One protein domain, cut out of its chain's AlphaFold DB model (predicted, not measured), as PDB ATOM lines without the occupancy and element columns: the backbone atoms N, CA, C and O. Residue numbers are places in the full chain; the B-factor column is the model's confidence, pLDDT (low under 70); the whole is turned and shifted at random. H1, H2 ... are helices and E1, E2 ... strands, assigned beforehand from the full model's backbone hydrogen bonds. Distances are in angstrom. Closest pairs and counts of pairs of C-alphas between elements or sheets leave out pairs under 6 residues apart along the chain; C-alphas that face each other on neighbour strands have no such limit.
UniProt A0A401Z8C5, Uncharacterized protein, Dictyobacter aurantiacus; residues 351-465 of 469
ATOM      1  N   LEU A 351     199.136 208.367 193.210       66.81
ATOM      2  CA  LEU A 351     199.843 207.137 192.828       66.81
ATOM      3  C   LEU A 351     200.160 207.144 191.327       66.81
ATOM      4  O   LEU A 351     199.256 207.089 190.494       66.81
ATOM      5  N   LYS A 352     201.448 207.184 190.966       73.44
ATOM      6  CA  LYS A 352     201.883 207.221 189.563       73.44
ATOM      7  C   LYS A 352     202.518 205.905 189.160       73.44
ATOM      8  O   LYS A 352     203.583 205.528 189.652       73.44
ATOM      9  N   PHE A 353     201.895 205.232 188.202       78.62
ATOM     10  CA  PHE A 353     202.533 204.120 187.525       78.62
ATOM     11  C   PHE A 353     203.570 204.615 186.510       78.62
ATOM     12  O   PHE A 353     203.304 205.520 185.716       78.62
ATOM     13  N   LYS A 354     204.741 203.976 186.489       80.25
ATOM     14  CA  LYS A 354     205.755 204.169 185.451       80.25
ATOM     15  C   LYS A 354     206.061 202.832 184.783       80.25
ATOM     16  O   LYS A 354     206.165 201.803 185.445       80.25
ATOM     17  N   LEU A 355     206.240 202.843 183.466       75.25
ATOM     18  CA  LEU A 355     206.704 201.668 182.730       75.25
ATOM     19  C   LEU A 355     208.138 201.326 183.159       75.25
ATOM     20  O   LEU A 355     208.948 202.216 183.428       75.25
ATOM     21  N   ASN A 356     208.445 200.036 183.227       73.75
ATOM     22  CA  ASN A 356     209.792 199.539 183.474       73.75
ATOM     23  C   ASN A 356     210.214 198.684 182.285       73.75
ATOM     24  O   ASN A 356     209.640 197.614 182.073       73.75
ATOM     25  N   GLU A 357     211.247 199.134 181.575       69.00
ATOM     26  CA  GLU A 357     211.793 198.498 180.367       69.00
ATOM     27  C   GLU A 357     212.167 197.019 180.583       69.00
ATOM     28  O   GLU A 357     212.193 196.217 179.650       69.00
ATOM     29  N   LYS A 358     212.411 196.603 181.836       67.44
ATOM     30  CA  LYS A 358     212.683 195.204 182.196       67.44
ATOM     31  C   LYS A 358     211.519 194.254 181.870       67.44
ATOM     32  O   LYS A 358     211.769 193.062 181.690       67.44
ATOM     33  N   HIS A 359     210.287 194.758 181.802       66.25
ATOM     34  CA  HIS A 359     209.071 193.975 181.554       66.25
ATOM     35  C   HIS A 359     208.531 194.110 180.117       66.25
ATOM     36  O   HIS A 359     207.508 193.497 179.805       66.25
ATOM     37  N   ASP A 360     209.232 194.843 179.241       62.19
ATOM     38  CA  ASP A 360     208.838 195.070 177.840       62.19
ATOM     39  C   ASP A 360     209.157 193.872 176.928       62.19
ATOM     40  O   ASP A 360     208.618 193.749 175.829       62.19
ATOM     41  N   VAL A 361     210.024 192.957 177.380       61.06
ATOM     42  CA  VAL A 361     210.428 191.763 176.624       61.06
ATOM     43  C   VAL A 361     210.100 190.504 177.430       61.06
ATOM     44  O   VAL A 361     210.573 190.386 178.564       61.06
ATOM     45  N   PRO A 362     209.361 189.526 176.868       57.78
ATOM     46  CA  PRO A 362     209.103 188.255 177.536       57.78
ATOM     47  C   PRO A 362     210.416 187.534 177.867       57.78
ATOM     48  O   PRO A 362     211.196 187.194 176.977       57.78
ATOM     49  N   ARG A 363     210.672 187.293 179.156       67.12
ATOM     50  CA  ARG A 363     211.836 186.540 179.646       67.12
ATOM     51  C   ARG A 363     211.363 185.478 180.630       67.12
ATOM     52  O   ARG A 363     210.395 185.682 181.354       67.12
ATOM     53  N   SER A 364     212.064 184.347 180.675       60.91
ATOM     54  CA  SER A 364     211.776 183.295 181.658       60.91
ATOM     55  C   SER A 364     211.863 183.866 183.080       60.91
ATOM     56  O   SER A 364     212.832 184.559 183.397       60.91
ATOM     57  N   ASN A 365     210.857 183.600 183.920       64.25
ATOM     58  CA  ASN A 365     210.726 184.102 185.296       64.25
ATOM     59  C   ASN A 365     210.523 185.622 185.456       64.25
ATOM     60  O   ASN A 365     210.591 186.122 186.582       64.25
ATOM     61  N   VAL A 366     210.240 186.359 184.379       68.19
ATOM     62  CA  VAL A 366     209.903 187.791 184.427       68.19
ATOM     63  C   VAL A 366     208.500 187.975 183.862       68.19
ATOM     64  O   VAL A 366     208.267 187.764 182.675       68.19
ATOM     65  N   GLY A 367     207.559 188.355 184.728       72.88
ATOM     66  CA  GLY A 367     206.183 188.627 184.315       72.88
ATOM     67  C   GLY A 367     206.112 189.786 183.316       72.88
ATOM     68  O   GLY A 367     206.900 190.725 183.451       72.88
ATOM     69  N   PRO A 368     205.204 189.751 182.326       83.12
ATOM     70  CA  PRO A 368     205.034 190.847 181.386       83.12
ATOM     71  C   PRO A 368     204.461 192.071 182.092       83.12
ATOM     72  O   PRO A 368     203.911 191.991 183.198       83.12
ATOM     73  N   GLN A 369     204.555 193.204 181.414       85.75
ATOM     74  CA  GLN A 369     203.915 194.424 181.860       85.75
ATOM     75  C   GLN A 369     202.379 194.278 181.889       85.75
ATOM     76  O   GLN A 369     201.805 193.635 181.000       85.75
ATOM     77  N   PRO A 370     201.693 194.845 182.898       88.44
ATOM     78  CA  PRO A 370     200.236 194.847 182.932       88.44
ATOM     79  C   PRO A 370     199.650 195.679 181.794       88.44
ATOM     80  O   PRO A 370     200.224 196.695 181.406       88.44
ATOM     81  N   LYS A 371     198.478 195.274 181.298       86.12
ATOM     82  CA  LYS A 371     197.748 195.995 180.247       86.12
ATOM     83  C   LYS A 371     197.170 197.310 180.760       86.12
ATOM     84  O   LYS A 371     197.348 198.334 180.110       86.12
ATOM     85  N   ASN A 372     196.555 197.288 181.946       82.56
ATOM     86  CA  ASN A 372     196.004 198.475 182.599       82.56
ATOM     87  C   ASN A 372     196.698 198.736 183.948       82.56
ATOM     88  O   ASN A 372     196.107 198.550 185.017       82.56
ATOM     89  N   PRO A 373     197.973 199.151 183.941       82.69
ATOM     90  CA  PRO A 373     198.791 199.147 185.146       82.69
ATOM     91  C   PRO A 373     198.339 200.168 186.197       82.69
ATOM     92  O   PRO A 373     198.376 199.872 187.387       82.69
ATOM     93  N   GLN A 374     197.846 201.338 185.776       82.19
ATOM     94  CA  GLN A 374     197.297 202.328 186.705       82.19
ATOM     95  C   GLN A 374     195.978 201.850 187.333       82.19
ATOM     96  O   GLN A 374     195.752 202.067 188.518       82.19
ATOM     97  N   ILE A 375     195.125 201.154 186.570       79.56
ATOM     98  CA  ILE A 375     193.881 200.574 187.100       79.56
ATOM     99  C   ILE A 375     194.209 199.501 188.143       79.56
ATOM    100  O   ILE A 375     193.609 199.483 189.215       79.56
ATOM    101  N   ALA A 376     195.188 198.640 187.860       85.19
ATOM    102  CA  ALA A 376     195.640 197.632 188.813       85.19
ATOM    103  C   ALA A 376     196.273 198.254 190.071       85.19
ATOM    104  O   ALA A 376     196.057 197.742 191.165       85.19
ATOM    105  N   LEU A 377     197.002 199.369 189.933       84.38
ATOM    106  CA  LEU A 377     197.566 200.129 191.054       84.38
ATOM    107  C   LEU A 377     196.481 200.729 191.947       84.38
ATOM    108  O   LEU A 377     196.526 200.538 193.162       84.38
ATOM    109  N   ASN A 378     195.473 201.366 191.354       75.81
ATOM    110  CA  ASN A 378     194.332 201.910 192.094       75.81
ATOM    111  C   ASN A 378     193.526 200.797 192.797       75.81
ATOM    112  O   ASN A 378     192.956 201.013 193.861       75.81
ATOM    113  N   ASN A 379     193.519 199.585 192.230       78.62
ATOM    114  CA  ASN A 379     192.862 198.395 192.778       78.62
ATOM    115  C   ASN A 379     193.845 197.444 193.485       78.62
ATOM    116  O   ASN A 379     193.769 196.225 193.299       78.62
ATOM    117  N   SER A 380     194.778 197.981 194.280       85.12
ATOM    118  CA  SER A 380     195.814 197.189 194.954       85.12
ATOM    119  C   SER A 380     195.852 197.360 196.467       85.12
ATOM    120  O   SER A 380     195.536 198.416 197.014       85.12
ATOM    121  N   VAL A 381     196.322 196.316 197.142       85.25
ATOM    122  CA  VAL A 381     196.504 196.269 198.596       85.25
ATOM    123  C   VAL A 381     197.915 195.832 198.949       85.25
ATOM    124  O   VAL A 381     198.558 195.101 198.192       85.25
ATOM    125  N   THR A 382     198.413 196.269 200.098       84.75
ATOM    126  CA  THR A 382     199.669 195.758 200.659       84.75
ATOM    127  C   THR A 382     199.492 194.312 201.135       84.75
ATOM    128  O   THR A 382     198.412 193.918 201.574       84.75
ATOM    129  N   PHE A 383     200.535 193.485 201.007       77.06
ATOM    130  CA  PHE A 383     200.456 192.049 201.335       77.06
ATOM    131  C   PHE A 383     201.613 191.539 202.212       77.06
ATOM    132  O   PHE A 383     201.895 190.345 202.236       77.06
ATOM    133  N   SER A 384     202.291 192.416 202.957       64.94
ATOM    134  CA  SER A 384     203.331 192.019 203.917       64.94
ATOM    135  C   SER A 384     203.462 193.039 205.054       64.94
ATOM    136  O   SER A 384     203.183 194.218 204.848       64.94
ATOM    137  N   SER A 385     203.863 192.586 206.247       54.78
ATOM    138  CA  SER A 385     203.964 193.395 207.474       54.78
ATOM    139  C   SER A 385     204.984 194.532 207.363       54.78
ATOM    140  O   SER A 385     206.113 194.261 206.953       54.78
ATOM    141  N   GLU A 386     204.581 195.741 207.783       49.94
ATOM    142  CA  GLU A 386     205.282 197.001 208.165       49.94
ATOM    143  C   GLU A 386     206.584 197.463 207.463       49.94
ATOM    144  O   GLU A 386     206.988 198.608 207.624       49.94
ATOM    145  N   THR A 387     207.254 196.645 206.652       51.28
ATOM    146  CA  THR A 387     208.614 196.897 206.137       51.28
ATOM    147  C   THR A 387     208.700 196.911 204.613       51.28
ATOM    148  O   THR A 387     209.767 197.171 204.059       51.28
ATOM    149  N   THR A 388     207.595 196.647 203.906       63.94
ATOM    150  CA  THR A 388     207.568 196.664 202.436       63.94
ATOM    151  C   THR A 388     206.428 197.531 201.923       63.94
ATOM    152  O   THR A 388     205.297 197.402 202.378       63.94
ATOM    153  N   THR A 389     206.700 198.337 200.900       72.81
ATOM    154  CA  THR A 389     205.702 199.116 200.145       72.81
ATOM    155  C   THR A 389     205.095 198.321 198.978       72.81
ATOM    156  O   THR A 389     204.427 198.882 198.108       72.81
ATOM    157  N   ARG A 390     205.328 196.999 198.939       84.38
ATOM    158  CA  ARG A 390     204.859 196.108 197.870       84.38
ATOM    159  C   ARG A 390     203.355 195.902 197.930       84.38
ATOM    160  O   ARG A 390     202.788 195.662 198.995       84.38
ATOM    161  N   ARG A 391     202.724 195.921 196.755       89.31
ATOM    162  CA  ARG A 391     201.270 195.802 196.608       89.31
ATOM    163  C   ARG A 391     200.893 194.707 195.623       89.31
ATOM    164  O   ARG A 391     201.648 194.381 194.709       89.31
ATOM    165  N   ILE A 392     199.719 194.131 195.820       91.62
ATOM    166  CA  ILE A 392     199.093 193.191 194.899       91.62
ATOM    167  C   ILE A 392     197.752 193.779 194.480       91.62
ATOM    168  O   ILE A 392     196.940 194.157 195.322       91.62
ATOM    169  N   GLY A 393     197.546 193.898 193.175       90.00
ATOM    170  CA  GLY A 393     196.329 194.443 192.592       90.00
ATOM    171  C   GLY A 393     195.724 193.539 191.537       90.00
ATOM    172  O   GLY A 393     196.333 192.560 191.092       90.00
ATOM    173  N   VAL A 394     194.503 193.885 191.146       88.81
ATOM    174  CA  VAL A 394     193.762 193.193 190.092       88.81
ATOM    175  C   VAL A 394     193.390 194.203 189.021       88.81
ATOM    176  O   VAL A 394     192.830 195.255 189.322       88.81
ATOM    177  N   ASP A 395     193.679 193.867 187.769       86.00
ATOM    178  CA  ASP A 395     193.048 194.517 186.627       86.00
ATOM    179  C   ASP A 395     191.671 193.864 186.390       86.00
ATOM    180  O   ASP A 395     191.606 192.715 185.940       86.00
ATOM    181  N   PRO A 396     190.561 194.556 186.701       76.38
ATOM    182  CA  PRO A 396     189.220 194.000 186.575       76.38
ATOM    183  C   PRO A 396     188.806 193.739 185.120       76.38
ATOM    184  O   PRO A 396     187.928 192.912 184.883       76.38
ATOM    185  N   GLU A 397     189.414 194.423 184.148       78.19
ATOM    186  CA  GLU A 397     189.044 194.289 182.735       78.19
ATOM    187  C   GLU A 397     189.685 193.056 182.104       78.19
ATOM    188  O   GLU A 397     189.057 192.344 181.322       78.19
ATOM    189  N   THR A 398     190.947 192.800 182.448       81.88
ATOM    190  CA  THR A 398     191.745 191.729 181.831       81.88
ATOM    191  C   THR A 398     191.900 190.503 182.722       81.88
ATOM    192  O   THR A 398     192.330 189.452 182.251       81.88
ATOM    193  N   GLY A 399     191.569 190.631 184.006       83.38
ATOM    194  CA  GLY A 399     191.774 189.609 185.022       83.38
ATOM    195  C   GLY A 399     193.229 189.431 185.461       83.38
ATOM    196  O   GLY A 399     193.541 188.465 186.156       83.38
ATOM    197  N   GLN A 400     194.132 190.331 185.057       89.06
ATOM    198  CA  GLN A 400     195.546 190.234 185.407       89.06
ATOM    199  C   GLN A 400     195.763 190.451 186.907       89.06
ATOM    200  O   GLN A 400     195.290 191.429 187.487       89.06
ATOM    201  N   LEU A 401     196.542 189.553 187.513       91.19
ATOM    202  CA  LEU A 401     197.049 189.701 188.874       91.19
ATOM    203  C   LEU A 401     198.389 190.416 188.800       91.19
ATOM    204  O   LEU A 401     199.319 189.940 188.147       91.19
ATOM    205  N   VAL A 402     198.481 191.572 189.439       91.00
ATOM    206  CA  VAL A 402     199.570 192.516 189.215       91.00
ATOM    207  C   VAL A 402     200.310 192.744 190.522       91.00
ATOM    208  O   VAL A 402     199.754 193.296 191.467       91.00
ATOM    209  N   VAL A 403     201.569 192.314 190.575       91.06
ATOM    210  CA  VAL A 403     202.468 192.635 191.689       91.06
ATOM    211  C   VAL A 403     203.132 193.964 191.387       91.06
ATOM    212  O   VAL A 403     203.604 194.180 190.273       91.06
ATOM    213  N   ILE A 404     203.157 194.832 192.387       89.19
ATOM    214  CA  ILE A 404     203.554 196.223 192.269       89.19
ATOM    215  C   ILE A 404     204.676 196.498 193.267       89.19
ATOM    216  O   ILE A 404     204.533 196.267 194.471       89.19
ATOM    217  N   ASP A 405     205.782 197.004 192.744       85.56
ATOM    218  CA  ASP A 405     206.983 197.384 193.466       85.56
ATOM    219  C   ASP A 405     207.112 198.915 193.482       85.56
ATOM    220  O   ASP A 405     206.999 199.573 192.444       85.56
ATOM    221  N   ASP A 406     207.363 199.487 194.656       81.38
ATOM    222  CA  ASP A 406     207.734 200.897 194.783       81.38
ATOM    223  C   ASP A 406     209.184 201.094 194.333       81.38
ATOM    224  O   ASP A 406     210.072 200.303 194.659       81.38
ATOM    225  N   THR A 407     209.415 202.147 193.561       70.62
ATOM    226  CA  THR A 407     210.727 202.486 192.995       70.62
ATOM    227  C   THR A 407     211.329 203.743 193.636       70.62
ATOM    228  O   THR A 407     212.469 204.073 193.312       70.62
ATOM    229  N   ASN A 408     210.599 204.396 194.558       65.88
ATOM    230  CA  ASN A 408     210.850 205.636 195.318       65.88
ATOM    231  C   ASN A 408     209.884 206.781 194.948       65.88
ATOM    232  O   ASN A 408     209.528 206.978 193.784       65.88
ATOM    233  N   ASN A 409     209.525 207.594 195.951       65.50
ATOM    234  CA  ASN A 409     208.708 208.814 195.838       65.50
ATOM    235  C   ASN A 409     207.327 208.605 195.180       65.50
ATOM    236  O   ASN A 409     206.909 209.406 194.342       65.50
ATOM    237  N   GLY A 410     206.625 207.520 195.525       65.88
ATOM    238  CA  GLY A 410     205.262 207.258 195.037       65.88
ATOM    239  C   GLY A 410     205.185 206.841 193.562       65.88
ATOM    240  O   GLY A 410     204.107 206.875 192.965       65.88
ATOM    241  N   THR A 411     206.324 206.461 192.967       77.69
ATOM    242  CA  THR A 411     206.392 205.896 191.615       77.69
ATOM    243  C   THR A 411     206.478 204.379 191.683       77.69
ATOM    244  O   THR A 411     207.407 203.823 192.269       77.69
ATOM    245  N   TYR A 412     205.544 203.711 191.012       83.75
ATOM    246  CA  TYR A 412     205.417 202.260 191.057       83.75
ATOM    247  C   TYR A 412     205.714 201.609 189.707       83.75
ATOM    248  O   TYR A 412     205.332 202.115 188.649       83.75
ATOM    249  N   HIS A 413     206.347 200.442 189.766       87.19
ATOM    250  CA  HIS A 413     206.500 199.506 188.658       87.19
ATOM    251  C   HIS A 413     205.715 198.236 188.957       87.19
ATOM    252  O   HIS A 413     205.428 197.935 190.112       87.19
ATOM    253  N   ALA A 414     205.342 197.484 187.925       88.44
ATOM    254  CA  ALA A 414     204.530 196.299 188.128       88.44
ATOM    255  C   ALA A 414     204.752 195.233 187.064       88.44
ATOM    256  O   ALA A 414     205.113 195.532 185.923       88.44
ATOM    257  N   HIS A 415     204.452 193.995 187.441       89.12
ATOM    258  CA  HIS A 415     204.464 192.837 186.558       89.12
ATOM    259  C   HIS A 415     203.303 191.900 186.847       89.12
ATOM    260  O   HIS A 415     202.853 191.742 187.986       89.12
ATOM    261  N   VAL A 416     202.835 191.239 185.793       90.06
ATOM    262  CA  VAL A 416     201.752 190.261 185.875       90.06
ATOM    263  C   VAL A 416     202.274 188.938 186.434       90.06
ATOM    264  O   VAL A 416     203.355 188.472 186.067       90.06
ATOM    265  N   ARG A 417     201.485 188.306 187.304       89.62
ATOM    266  CA  ARG A 417     201.705 186.950 187.815       89.62
ATOM    267  C   ARG A 417     200.482 186.070 187.593       89.62
ATOM    268  O   ARG A 417     199.380 186.559 187.359       89.62
ATOM    269  N   LEU A 418     200.692 184.760 187.673       87.88
ATOM    270  CA  LEU A 418     199.607 183.779 187.693       87.88
ATOM    271  C   LEU A 418     199.141 183.536 189.126       87.88
ATOM    272  O   LEU A 418     199.898 183.755 190.069       87.88
ATOM    273  N   TRP A 419     197.915 183.035 189.295       90.06
ATOM    274  CA  TRP A 419     197.438 182.619 190.615       90.06
ATOM    275  C   TRP A 419     198.325 181.507 191.190       90.06
ATOM    276  O   TRP A 419     198.874 181.648 192.282       90.06
ATOM    277  N   ASP A 420     198.542 180.448 190.409       86.69
ATOM    278  CA  ASP A 420     199.457 179.349 190.712       86.69
ATOM    279  C   ASP A 420     200.593 179.279 189.691       86.69
ATOM    280  O   ASP A 420     200.449 179.686 188.538       86.69
ATOM    281  N   SER A 421     201.731 178.720 190.107       75.00
ATOM    282  CA  SER A 421     202.881 178.479 189.231       75.00
ATOM    283  C   SER A 421     202.611 177.282 188.310       75.00
ATOM    284  O   SER A 421     203.164 176.204 188.501       75.00
ATOM    285  N   SER A 422     201.717 177.450 187.336       64.94
ATOM    286  CA  SER A 422     201.285 176.384 186.417       64.94
ATOM    287  C   SER A 422     202.054 176.359 185.092       64.94
ATOM    288  O   SER A 422     201.897 175.422 184.310       64.94
ATOM    289  N   THR A 423     202.903 177.362 184.835       61.56
ATOM    290  CA  THR A 423     203.744 177.439 183.633       61.56
ATOM    291  C   THR A 423     205.197 177.751 184.003       61.56
ATOM    292  O   THR A 423     205.429 178.527 184.928       61.56
ATOM    293  N   PRO A 424     206.199 177.211 183.283       58.66
ATOM    294  CA  PRO A 424     207.610 177.529 183.530       58.66
ATOM    295  C   PRO A 424     207.977 178.997 183.265       58.66
ATOM    296  O   PRO A 424     209.058 179.431 183.649       58.66
ATOM    297  N   GLN A 425     207.125 179.749 182.556       63.66
ATOM    298  CA  GLN A 425     207.430 181.115 182.128       63.66
ATOM    299  C   GLN A 425     206.992 182.187 183.136       63.66
ATOM    300  O   GLN A 425     207.642 183.230 183.207       63.66
ATOM    301  N   LEU A 426     205.927 181.952 183.915       70.75
ATOM    302  CA  LEU A 426     205.352 182.945 184.827       70.75
ATOM    303  C   LEU A 426     205.288 182.429 186.262       70.75
ATOM    304  O   LEU A 426     204.730 181.371 186.539       70.75
ATOM    305  N   GLN A 427     205.810 183.233 187.188       81.00
ATOM    306  CA  GLN A 427     205.732 182.935 188.614       81.00
ATOM    307  C   GLN A 427     204.289 183.045 189.122       81.00
ATOM    308  O   GLN A 427     203.559 183.977 188.767       81.00
ATOM    309  N   GLY A 428     203.918 182.114 190.003       86.81
ATOM    310  CA  GLY A 428     202.685 182.185 190.782       86.81
ATOM    311  C   GLY A 428     202.727 183.259 191.877       86.81
ATOM    312  O   GLY A 428     203.792 183.790 192.227       86.81
ATOM    313  N   LEU A 429     201.560 183.564 192.443       90.19
ATOM    314  CA  LEU A 429     201.443 184.371 193.655       90.19
ATOM    315  C   LEU A 429     201.923 183.588 194.885       90.19
ATOM    316  O   LEU A 429     201.706 182.379 194.993       90.19
ATOM    317  N   THR A 430     202.541 184.290 195.839       89.88
ATOM    318  CA  THR A 430     202.802 183.729 197.174       89.88
ATOM    319  C   THR A 430     201.491 183.578 197.948       89.88
ATOM    320  O   THR A 430     200.472 184.173 197.590       89.88
ATOM    321  N   GLN A 431     201.502 182.795 199.030       88.19
ATOM    322  CA  GLN A 431     200.302 182.630 199.851       88.19
ATOM    323  C   GLN A 431     199.846 183.958 200.479       88.19
ATOM    324  O   GLN A 431     198.649 184.224 200.503       88.19
ATOM    325  N   ASP A 432     200.776 184.826 200.882       88.50
ATOM    326  CA  ASP A 432     200.451 186.142 201.449       88.50
ATOM    327  C   ASP A 432     199.753 187.054 200.433       88.50
ATOM    328  O   ASP A 432     198.754 187.689 200.758       88.50
ATOM    329  N   MET A 433     200.210 187.057 199.173       90.69
ATOM    330  CA  MET A 433     199.544 187.790 198.088       90.69
ATOM    331  C   MET A 433     198.111 187.286 197.877       90.69
ATOM    332  O   MET A 433     197.187 188.083 197.730       90.69
ATOM    333  N   LYS A 434     197.917 185.959 197.871       91.38
ATOM    334  CA  LYS A 434     196.590 185.342 197.717       91.38
ATOM    335  C   LYS A 434     195.669 185.710 198.876       91.38
ATOM    336  O   LYS A 434     194.527 186.095 198.639       91.38
ATOM    337  N   ASN A 435     196.174 185.620 200.106       89.56
ATOM    338  CA  ASN A 435     195.431 185.989 201.305       89.56
ATOM    339  C   ASN A 435     195.042 187.467 201.255       89.56
ATOM    340  O   ASN A 435     193.870 187.776 201.407       89.56
ATOM    341  N   ALA A 436     195.966 188.366 200.906       87.88
ATOM    342  CA  ALA A 436     195.672 189.791 200.798       87.88
ATOM    343  C   ALA A 436     194.566 190.097 199.772       87.88
ATOM    344  O   ALA A 436     193.676 190.893 200.060       87.88
ATOM    345  N   LEU A 437     194.564 189.437 198.608       89.00
ATOM    346  CA  LEU A 437     193.500 189.595 197.607       89.00
ATOM    347  C   LEU A 437     192.130 189.113 198.115       89.00
ATOM    348  O   LEU A 437     191.108 189.738 197.820       89.00
ATOM    349  N   VAL A 438     192.108 188.011 198.868       88.56
ATOM    350  CA  VAL A 438     190.878 187.427 199.423       88.56
ATOM    351  C   VAL A 438     190.359 188.236 200.611       88.56
ATOM    352  O   VAL A 438     189.182 188.589 200.647       88.56
ATOM    353  N   ASP A 439     191.232 188.569 201.557       83.81
ATOM    354  CA  ASP A 439     190.894 189.256 202.806       83.81
ATOM    355  C   ASP A 439     190.426 190.696 202.562       83.81
ATOM    356  O   ASP A 439     189.576 191.201 203.294       83.81
ATOM    357  N   ASN A 440     190.919 191.333 201.495       79.88
ATOM    358  CA  ASN A 440     190.514 192.681 201.088       79.88
ATOM    359  C   ASN A 440     189.396 192.700 200.028       79.88
ATOM    360  O   ASN A 440     189.143 193.745 199.414       79.88
ATOM    361  N   GLY A 441     188.761 191.553 199.758       83.25
ATOM    362  CA  GLY A 441     187.583 191.468 198.890       83.25
ATOM    363  C   GLY A 441     187.831 191.906 197.444       83.25
ATOM    364  O   GLY A 441     186.942 192.485 196.811       83.25
ATOM    365  N   LEU A 442     189.043 191.670 196.926       85.38
ATOM    366  CA  LEU A 442     189.366 191.806 195.500       85.38
ATOM    367  C   LEU A 442     189.015 190.524 194.736       85.38
ATOM    368  O   LEU A 442     188.626 190.585 193.569       85.38
ATOM    369  N   ILE A 443     189.140 189.370 195.396       89.06
ATOM    370  CA  ILE A 443     188.894 188.045 194.822       89.06
ATOM    371  C   ILE A 443     188.134 187.175 195.831       89.06
ATOM    372  O   ILE A 443     188.375 187.240 197.034       89.06
ATOM    373  N   THR A 444     187.208 186.338 195.364       88.88
ATOM    374  CA  THR A 444     186.513 185.367 196.221       88.88
ATOM    375  C   THR A 444     187.435 184.212 196.608       88.88
ATOM    376  O   THR A 444     188.384 183.878 195.905       88.88
ATOM    377  N   LYS A 445     187.095 183.467 197.668       86.94
ATOM    378  CA  LYS A 445     187.803 182.212 198.013       86.94
ATOM    379  C   LYS A 445     187.821 181.178 196.875       86.94
ATOM    380  O   LYS A 445     188.632 180.260 196.897       86.94
ATOM    381  N   LYS A 446     186.916 181.308 195.897       86.62
ATOM    382  CA  LYS A 446     186.821 180.443 194.714       86.62
ATOM    383  C   LYS A 446     187.642 180.957 193.527       86.62
ATOM    384  O   LYS A 446     187.640 180.296 192.491       86.62
ATOM    385  N   GLY A 447     188.320 182.098 193.660       85.50
ATOM    386  CA  GLY A 447     189.157 182.689 192.617       85.50
ATOM    387  C   GLY A 447     188.444 183.672 191.700       85.50
ATOM    388  O   GLY A 447     189.019 184.066 190.696       85.50
ATOM    389  N   GLU A 448     187.199 184.048 191.979       89.94
ATOM    390  CA  GLU A 448     186.451 184.971 191.118       89.94
ATOM    391  C   GLU A 448     186.809 186.411 191.465       89.94
ATOM    392  O   GLU A 448     186.750 186.799 192.632       89.94
ATOM    393  N   ILE A 449     187.158 187.215 190.465       88.06
ATOM    394  CA  ILE A 449     187.402 188.646 190.668       88.06
ATOM    395  C   ILE A 449     186.092 189.329 191.055       88.06
ATOM    396  O   ILE A 449     185.049 189.077 190.456       88.06
ATOM    397  N   ILE A 450     186.135 190.212 192.044       83.94
ATOM    398  CA  ILE A 450     184.964 190.965 192.488       83.94
ATOM    399  C   ILE A 450     184.933 192.294 191.728       83.94
ATOM    400  O   ILE A 450     185.727 193.193 192.008       83.94
ATOM    401  N   LEU A 451     184.028 192.416 190.750       80.94
ATOM    402  CA  LEU A 451     183.870 193.626 189.942       80.94
ATOM    403  C   LEU A 451     182.926 194.610 190.628       80.94
ATOM    404  O   LEU A 451     181.856 194.244 191.130       80.94
ATOM    405  N   ARG A 452     183.343 195.875 190.636       73.44
ATOM    406  CA  ARG A 452     182.666 196.973 191.321       73.44
ATOM    407  C   ARG A 452     182.482 198.138 190.365       73.44
ATOM    408  O   ARG A 452     183.328 198.373 189.504       73.44
ATOM    409  N   ASN A 453     181.397 198.880 190.546       70.19
ATOM    410  CA  ASN A 453     181.165 200.090 189.767       70.19
ATOM    411  C   ASN A 453     182.079 201.242 190.237       70.19
ATOM    412  O   ASN A 453     182.784 201.130 191.241       70.19
ATOM    413  N   LYS A 454     182.022 202.394 189.555       62.84
ATOM    414  CA  LYS A 454     182.797 203.606 189.898       62.84
ATOM    415  C   LYS A 454     182.588 204.136 191.326       62.84
ATOM    416  O   LYS A 454     183.384 204.937 191.793       62.84
ATOM    417  N   LYS A 455     181.517 203.708 192.000       59.22
ATOM    418  CA  LYS A 455     181.203 204.050 193.392       59.22
ATOM    419  C   LYS A 455     181.702 202.986 194.379       59.22
ATOM    420  O   LYS A 455     181.437 203.099 195.562       59.22
ATOM    421  N   GLY A 456     182.373 201.924 193.926       62.53
ATOM    422  CA  GLY A 456     182.891 200.844 194.773       62.53
ATOM    423  C   GLY A 456     181.874 199.759 195.152       62.53
ATOM    424  O   GLY A 456     182.249 198.779 195.802       62.53
ATOM    425  N   LYS A 457     180.610 199.873 194.722       68.56
ATOM    426  CA  LYS A 457     179.558 198.887 195.017       68.56
ATOM    427  C   LYS A 457     179.762 197.613 194.198       68.56
ATOM    428  O   LYS A 457     180.069 197.704 193.008       68.56
ATOM    429  N   PHE A 458     179.547 196.449 194.818       78.12
ATOM    430  CA  PHE A 458     179.498 195.168 194.110       78.12
ATOM    431  C   PHE A 458     178.539 195.233 192.917       78.12
ATOM    432  O   PHE A 458     177.388 195.651 193.051       78.12
ATOM    433  N   GLU A 459     179.022 194.794 191.759       79.31
ATOM    434  CA  GLU A 459     178.227 194.722 190.537       79.31
ATOM    435  C   GLU A 459     178.045 193.271 190.091       79.31
ATOM    436  O   GLU A 459     176.920 192.827 189.867       79.31
ATOM    437  N   ARG A 460     179.148 192.521 189.972       84.12
ATOM    438  CA  ARG A 460     179.149 191.114 189.553       84.12
ATOM    439  C   ARG A 460     180.487 190.436 189.851       84.12
ATOM    440  O   ARG A 460     181.474 191.088 190.184       84.12
ATOM    441  N   TYR A 461     180.537 189.124 189.650       86.56
ATOM    442  CA  TYR A 461     181.795 188.381 189.589       86.56
ATOM    443  C   TYR A 461     182.389 188.429 188.176       86.56
ATOM    444  O   TYR A 461     181.670 188.336 187.180       86.56
ATOM    445  N   GLY A 462     183.703 188.621 188.104       82.88
ATOM    446  CA  GLY A 462     184.510 188.601 186.890       82.88
ATOM    447  C   GLY A 462     185.149 187.235 186.636       82.88
ATOM    448  O   GLY A 462     184.659 186.198 187.082       82.88
ATOM    449  N   MET A 463     186.266 187.239 185.904       84.38
ATOM    450  CA  MET A 463     187.005 186.024 185.553       84.38
ATOM    451  C   MET A 463     187.471 185.259 186.801       84.38
ATOM    452  O   MET A 463     187.809 185.853 187.828       84.38
ATOM    453  N   ASN A 464     187.501 183.928 186.700       86.44
ATOM    454  CA  ASN A 464     188.047 183.071 187.742       86.44
ATOM    455  C   ASN A 464     189.543 182.826 187.501       86.44
ATOM    456  O   ASN A 464     189.909 182.105 186.576       86.44
ATOM    457  N   VAL A 465     190.400 183.390 188.348       82.25
ATOM    458  CA  VAL A 465     191.863 183.315 188.203       82.25
ATOM    459  C   VAL A 465     192.463 181.978 188.653       82.25
ATOM    460  O   VAL A 465     193.617 181.701 188.345       82.25
TER     461      VAL A 465
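This is residues 351 to 465 of the 469 residues of an uncharacterized protein of Dictyobacter aurantiacus (UniProt A0A401Z8C5). A small twisted sheet, E1 to E4, makes the core, with short helices H1 and H2 on its opposite faces, and the hairpin of E5 and E6 is set off to one side. The unnamed residues 351 to 372 run past the E4 edge. The printed part has 115 residues, 47 in named elements, in the order H1 E1 E2 E3 E4 H2 E5 E6, class mixed. Both sheets, E1-E2-E3-E4 and E5-E6, are antiparallel; the whole is compact, with a radius of gyration of the C-alphas of 13.5 A, spanning 35 by 34 by 27 A.

Residues 352 to 353 pair with residues 411 to 412, parallel. H1, residues 373 to 378, begins at C-alpha 373 (198.791, 199.147, 185.146). E1 is 380 to 382, E2 391 to 394, E3 401 to 406 and 16.6 A long, E4 411 to 417 and 19.9 A. H2 is 431 to 439, 11.9 A. E5 is 448 to 452, 12.6 A; E6, 458 to 464, 16.1 A, ends at (188.047, 183.071, 187.742).

E1 to E4 form a meander, each strand the antiparallel neighbour of the one before; N 381 and O 392 are 2.9 A apart, N 393 and O 402 2.9 A, N 405 and O 413 2.8 A. H1 is 7.2 A over the sheet, only just over E2, with 3 of its 6 C-alphas; C-alphas 376 and 394 are closest, 5.0 A. H2, on the opposite face at a height of 9.2 A, is over E1 and E2; C-alphas 392 and 433 are closest, 6.3 A. In H1 and H2 every O i to N i+4 pair is within hydrogen-bond range. In the hairpin of E5 and E6, N 462 and O 449 are 2.7 A apart. E6 is apart from E1 to E4.

C-alphas 364 and 455 are farthest apart, 38.8 A. The printed part has no cut; the link E4 to H2 is long. Mean pLDDT of the printed part is 79.0, with residues 357 to 366 among those under 70.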